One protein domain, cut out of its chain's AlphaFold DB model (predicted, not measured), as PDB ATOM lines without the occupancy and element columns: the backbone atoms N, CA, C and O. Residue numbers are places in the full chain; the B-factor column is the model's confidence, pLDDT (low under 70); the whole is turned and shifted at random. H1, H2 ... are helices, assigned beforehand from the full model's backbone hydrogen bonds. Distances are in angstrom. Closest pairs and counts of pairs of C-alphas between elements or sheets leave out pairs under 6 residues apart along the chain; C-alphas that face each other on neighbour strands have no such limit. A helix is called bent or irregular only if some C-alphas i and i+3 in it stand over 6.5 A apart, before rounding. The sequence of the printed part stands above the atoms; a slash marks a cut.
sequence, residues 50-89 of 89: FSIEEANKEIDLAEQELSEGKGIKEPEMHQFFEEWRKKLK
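AT A GLANCE: This is residues 50 to 89 of the 89 residues of an uncharacterized protein of Parabacteroides sp. AF17-3 (UniProt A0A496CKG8). The printed part is a wide, open V of two helices, H1 and H2, with a short link, residues 68 to 73, at the bottom. The two arms stay apart, and the space between them is empty. The 40 printed residues hold two named helices, H1 then H2, and no named strand; the class is all helix. The whole is extended, with a radius of gyration of the C-alphas of 14.6 A, and flat, with spans of 40 by 25 by 10 A.

IN THESE COORDINATES: The printed part begins at Phe 50, two residues before H1. H1 is residues 52 to 67, from C-alpha 52 at (-42.866, 44.860, -21.755) to C-alpha 67 at (-53.299, 41.665, -41.490), and is 22.6 A long from first to last C-alpha. H2 is residues 74 to 87, from C-alpha 74 at (-38.933, 43.734, -48.954) to C-alpha 87 at (-30.452, 61.870, -52.183), 20.3 A long. Leu 88 and Lys 89 follow it.

HOW THE PARTS SIT: H1 and H2 are apart, with no C-alpha of the one within 8 A of the other. H1 runs mainly toward lower z, and H2 mainly toward higher y and x. Neither helix is bent. In H1 and H2 every O i to N i+4 pair is within hydrogen-bond range. Residues 50 to 61, 63 to 69, 73 to 79 and 81 to 89 stand free.

THE WHOLE: The two C-alphas farthest apart, those of Glu 53 and Lys 89, are 40.5 A from each other. The C-alphas of Phe 50 and Lys 89, the first and last printed, are 35.0 A apart. The printed part has no cut, and the link from H1 to H2 is short. Mean pLDDT of the printed part is 88.2; residue 89, the chain's last, is under 70.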
ATOM      1  N   PHE A  50     -38.610  51.169 -22.622       73.56
ATOM      2  CA  PHE A  50     -39.965  50.667 -22.816       73.56
ATOM      3  C   PHE A  50     -40.277  49.547 -21.826       73.56
ATOM      4  O   PHE A  50     -39.449  48.675 -21.541       73.56
ATOM      5  N   SER A  51     -41.495  49.554 -21.312       83.31
ATOM      6  CA  SER A  51     -42.075  48.428 -20.598       83.31
ATOM      7  C   SER A  51     -42.359  47.263 -21.552       83.31
ATOM      8  O   SER A  51     -42.516  47.433 -22.761       83.31
ATOM      9  N   ILE A  52     -42.456  46.052 -20.995       85.56
ATOM     10  CA  ILE A  52     -42.866  44.860 -21.755       85.56
ATOM     11  C   ILE A  52     -44.264  45.066 -22.362       85.56
ATOM     12  O   ILE A  52     -44.528  44.625 -23.472       85.56
ATOM     13  N   GLU A  53     -45.144  45.767 -21.648       87.94
ATOM     14  CA  GLU A  53     -46.505  46.055 -22.099       87.94
ATOM     15  C   GLU A  53     -46.528  46.993 -23.311       87.94
ATOM     16  O   GLU A  53     -47.255  46.735 -24.267       87.94
ATOM     17  N   GLU A  54     -45.680  48.026 -23.325       88.25
ATOM     18  CA  GLU A  54     -45.514  48.902 -24.493       88.25
ATOM     19  C   GLU A  54     -44.959  48.143 -25.700       88.25
ATOM     20  O   GLU A  54     -45.467  48.308 -26.805       88.25
ATOM     21  N   ALA A  55     -43.961  47.277 -25.495       89.12
ATOM     22  CA  ALA A  55     -43.403  46.463 -26.572       89.12
ATOM     23  C   ALA A  55     -44.445  45.499 -27.164       89.12
ATOM     24  O   ALA A  55     -44.555  45.391 -28.382       89.12
ATOM     25  N   ASN A  56     -45.237  44.838 -26.315       93.19
ATOM     26  CA  ASN A  56     -46.303  43.942 -26.764       93.19
ATOM     27  C   ASN A  56     -47.376  44.699 -27.551       93.19
ATOM     28  O   ASN A  56     -47.785  44.246 -28.611       93.19
ATOM     29  N   LYS A  57     -47.775  45.887 -27.081       94.69
ATOM     30  CA  LYS A  57     -48.753  46.720 -27.784       94.69
ATOM     31  C   LYS A  57     -48.273  47.133 -29.179       94.69
ATOM     32  O   LYS A  57     -49.072  47.160 -30.109       94.69
ATOM     33  N   GLU A  58     -46.991  47.461 -29.327       91.44
ATOM     34  CA  GLU A  58     -46.404  47.807 -30.627       91.44
ATOM     35  C   GLU A  58     -46.381  46.599 -31.578       91.44
ATOM     36  O   GLU A  58     -46.663  46.738 -32.766       91.44
ATOM     37  N   ILE A  59     -46.099  45.402 -31.050       93.50
ATOM     38  CA  ILE A  59     -46.157  44.149 -31.816       93.50
ATOM     39  C   ILE A  59     -47.590  43.874 -32.286       93.50
ATOM     40  O   ILE A  59     -47.789  43.647 -33.476       93.50
ATOM     41  N   ASP A  60     -48.578  43.967 -31.392       95.62
ATOM     42  CA  ASP A  60     -49.991  43.748 -31.729       95.62
ATOM     43  C   ASP A  60     -50.458  44.703 -32.845       95.62
ATOM     44  O   ASP A  60     -51.165  44.303 -33.772       95.62
ATOM     45  N   LEU A  61     -50.030  45.971 -32.786       94.00
ATOM     46  CA  LEU A  61     -50.315  46.964 -33.823       94.00
ATOM     47  C   LEU A  61     -49.677  46.585 -35.162       94.00
ATOM     48  O   LEU A  61     -50.359  46.615 -36.186       94.00
ATOM     49  N   ALA A  62     -48.402  46.194 -35.166       89.19
ATOM     50  CA  ALA A  62     -47.708  45.779 -36.383       89.19
ATOM     51  C   ALA A  62     -48.340  44.523 -37.012       89.19
ATOM     52  O   ALA A  62     -48.477  44.439 -38.233       89.19
ATOM     53  N   GLU A  63     -48.767  43.555 -36.195       92.00
ATOM     54  CA  GLU A  63     -49.486  42.365 -36.661       92.00
ATOM     55  C   GLU A  63     -50.853  42.721 -37.257       92.00
ATOM     56  O   GLU A  63     -51.220  42.209 -38.321       92.00
ATOM     57  N   GLN A  64     -51.592  43.638 -36.624       93.06
ATOM     58  CA  GLN A  64     -52.850  44.142 -37.165       93.06
ATOM     59  C   GLN A  64     -52.630  44.852 -38.508       93.06
ATOM     60  O   GLN A  64     -53.334  44.556 -39.475       93.06
ATOM     61  N   GLU A  65     -51.648  45.747 -38.609       89.94
ATOM     62  CA  GLU A  65     -51.319  46.447 -39.854       89.94
ATOM     63  C   GLU A  65     -50.961  45.471 -40.978       89.94
ATOM     64  O   GLU A  65     -51.478  45.599 -42.092       89.94
ATOM     65  N   LEU A  66     -50.171  44.440 -40.669       87.00
ATOM     66  CA  LEU A  66     -49.842  43.377 -41.612       87.00
ATOM     67  C   LEU A  66     -51.100  42.632 -42.084       87.00
ATOM     68  O   LEU A  66     -51.245  42.357 -43.276       87.00
ATOM     69  N   SER A  67     -52.028  42.332 -41.167       88.00
ATOM     70  CA  SER A  67     -53.299  41.665 -41.490       88.00
ATOM     71  C   SER A  67     -54.209  42.522 -42.381       88.00
ATOM     72  O   SER A  67     -54.911  41.999 -43.246       88.00
ATOM     73  N   GLU A  68     -54.139  43.847 -42.234       92.31
ATOM     74  CA  GLU A  68     -54.831  44.828 -43.074       92.31
ATOM     75  C   GLU A  68     -54.119  45.068 -44.418       92.31
ATOM     76  O   GLU A  68     -54.575  45.873 -45.233       92.31
ATOM     77  N   GLY A  69     -53.004  44.373 -44.676       85.25
ATOM     78  CA  GLY A  69     -52.192  44.546 -45.879       85.25
ATOM     79  C   GLY A  69     -51.426  45.870 -45.916       85.25
ATOM     80  O   GLY A  69     -50.965  46.275 -46.985       85.25
ATOM     81  N   LYS A  70     -51.302  46.559 -44.775       82.56
ATOM     82  CA  LYS A  70     -50.478  47.757 -44.619       82.56
ATOM     83  C   LYS A  70     -49.022  47.339 -44.419       82.56
ATOM     84  O   LYS A  70     -48.722  46.327 -43.793       82.56
ATOM     85  N   GLY A  71     -48.113  48.125 -44.981       77.00
ATOM     86  CA  GLY A  71     -46.681  47.842 -44.982       77.00
ATOM     87  C   GLY A  71     -46.107  47.875 -46.391       77.00
ATOM     88  O   GLY A  71     -46.816  48.088 -47.373       77.00
ATOM     89  N   ILE A  72     -44.798  47.689 -46.476       82.06
ATOM     90  CA  ILE A  72     -44.056  47.665 -47.735       82.06
ATOM     91  C   ILE A  72     -43.360  46.323 -47.854       82.06
ATOM     92  O   ILE A  72     -42.839  45.783 -46.874       82.06
ATOM     93  N   LYS A  73     -43.365  45.756 -49.056       83.88
ATOM     94  CA  LYS A  73     -42.672  44.489 -49.289       83.88
ATOM     95  C   LYS A  73     -41.166  44.724 -49.267       83.88
ATOM     96  O   LYS A  73     -40.690  45.809 -49.589       83.88
ATOM     97  N   GLU A  74     -40.401  43.683 -48.957       85.62
ATOM     98  CA  GLU A  74     -38.933  43.734 -48.954       85.62
ATOM     99  C   GLU A  74     -38.334  44.397 -50.222       85.62
ATOM    100  O   GLU A  74     -37.490  45.285 -50.076       85.62
ATOM    101  N   PRO A  75     -38.800  44.100 -51.457       88.75
ATOM    102  CA  PRO A  75     -38.281  44.763 -52.656       88.75
ATOM    103  C   PRO A  75     -38.573  46.271 -52.704       88.75
ATOM    104  O   PRO A  75     -37.743  47.047 -53.175       88.75
ATOM    105  N   GLU A  76     -39.735  46.691 -52.203       85.81
ATOM    106  CA  GLU A  76     -40.151  48.097 -52.135       85.81
ATOM    107  C   GLU A  76     -39.331  48.847 -51.076       85.81
ATOM    108  O   GLU A  76     -38.885  49.969 -51.315       85.81
ATOM    109  N   MET A  77     -39.034  48.193 -49.947       89.19
ATOM    110  CA  MET A  77     -38.111  48.701 -48.926       89.19
ATOM    111  C   MET A  77     -36.709  48.938 -49.494       89.19
ATOM    112  O   MET A  77     -36.112  49.994 -49.279       89.19
ATOM    113  N   HIS A  78     -36.179  47.973 -50.248       90.12
ATOM    114  CA  HIS A  78     -34.864  48.109 -50.875       90.12
ATOM    115  C   HIS A  78     -34.811  49.265 -51.874       90.12
ATOM    116  O   HIS A  78     -33.847  50.031 -51.867       90.12
ATOM    117  N   GLN A  79     -35.849  49.428 -52.699       91.62
ATOM    118  CA  GLN A  79     -35.944  50.565 -53.616       91.62
ATOM    119  C   GLN A  79     -35.976  51.897 -52.864       91.62
ATOM    120  O   GLN A  79     -35.218  52.804 -53.207       91.62
ATOM    121  N   PHE A  80     -36.777  51.991 -51.800       90.38
ATOM    122  CA  PHE A  80     -36.845  53.177 -50.950       90.38
ATOM    123  C   PHE A  80     -35.468  53.566 -50.385       90.38
ATOM    124  O   PHE A  80     -35.057  54.725 -50.491       90.38
ATOM    125  N   PHE A  81     -34.715  52.607 -49.834       91.38
ATOM    126  CA  PHE A  81     -33.384  52.888 -49.287       91.38
ATOM    127  C   PHE A  81     -32.362  53.284 -50.354       91.38
ATOM    128  O   PHE A  81     -31.545  54.172 -50.109       91.38
ATOM    129  N   GLU A  82     -32.403  52.670 -51.536       92.88
ATOM    130  CA  GLU A  82     -31.518  53.039 -52.644       92.88
ATOM    131  C   GLU A  82     -31.806  54.455 -53.163       92.88
ATOM    132  O   GLU A  82     -30.880  55.232 -53.413       92.88
ATOM    133  N   GLU A  83     -33.077  54.846 -53.271       92.25
ATOM    134  CA  GLU A  83     -33.458  56.222 -53.607       92.25
ATOM    135  C   GLU A  83     -33.039  57.225 -52.532       92.25
ATOM    136  O   GLU A  83     -32.513  58.297 -52.845       92.25
ATOM    137  N   TRP A  84     -33.231  56.880 -51.259       92.50
ATOM    138  CA  TRP A  84     -32.814  57.719 -50.142       92.50
ATOM    139  C   TRP A  84     -31.293  57.915 -50.114       92.50
ATOM    140  O   TRP A  84     -30.808  59.039 -49.987       92.50
ATOM    141  N   ARG A  85     -30.526  56.845 -50.347       92.00
ATOM    142  CA  ARG A  85     -29.061  56.882 -50.434       92.00
ATOM    143  C   ARG A  85     -28.559  57.762 -51.577       92.00
ATOM    144  O   ARG A  85     -27.532  58.417 -51.422       92.00
ATOM    145  N   LYS A  86     -29.268  57.796 -52.711       92.06
ATOM    146  CA  LYS A  86     -28.956  58.701 -53.831       92.06
ATOM    147  C   LYS A  86     -29.171  60.171 -53.473       92.06
ATOM    148  O   LYS A  86     -28.398  60.994 -53.935       92.06
ATOM    149  N   LYS A  87     -30.173  60.495 -52.647       90.81
ATOM    150  CA  LYS A  87     -30.452  61.870 -52.183       90.81
ATOM    151  C   LYS A  87     -29.446  62.394 -51.150       90.81
ATOM    152  O   LYS A  87     -29.411  63.594 -50.907       90.81
ATOM    153  N   LEU A  88     -28.674  61.508 -50.520       85.00
ATOM    154  CA  LEU A  88     -27.640  61.861 -49.538       85.00
ATOM    155  C   LEU A  88     -26.265  62.154 -50.163       85.00
ATOM    156  O   LEU A  88     -25.361  62.573 -49.442       85.00
ATOM    157  N   LYS A  89     -26.090  61.895 -51.464       66.12
ATOM    158  CA  LYS A  89     -24.882  62.223 -52.235       66.12
ATOM    159  C   LYS A  89     -25.090  63.507 -53.023       66.12
ATOM    160  O   LYS A  89     -24.090  64.238 -53.165       66.12
TER     161      LYS A  89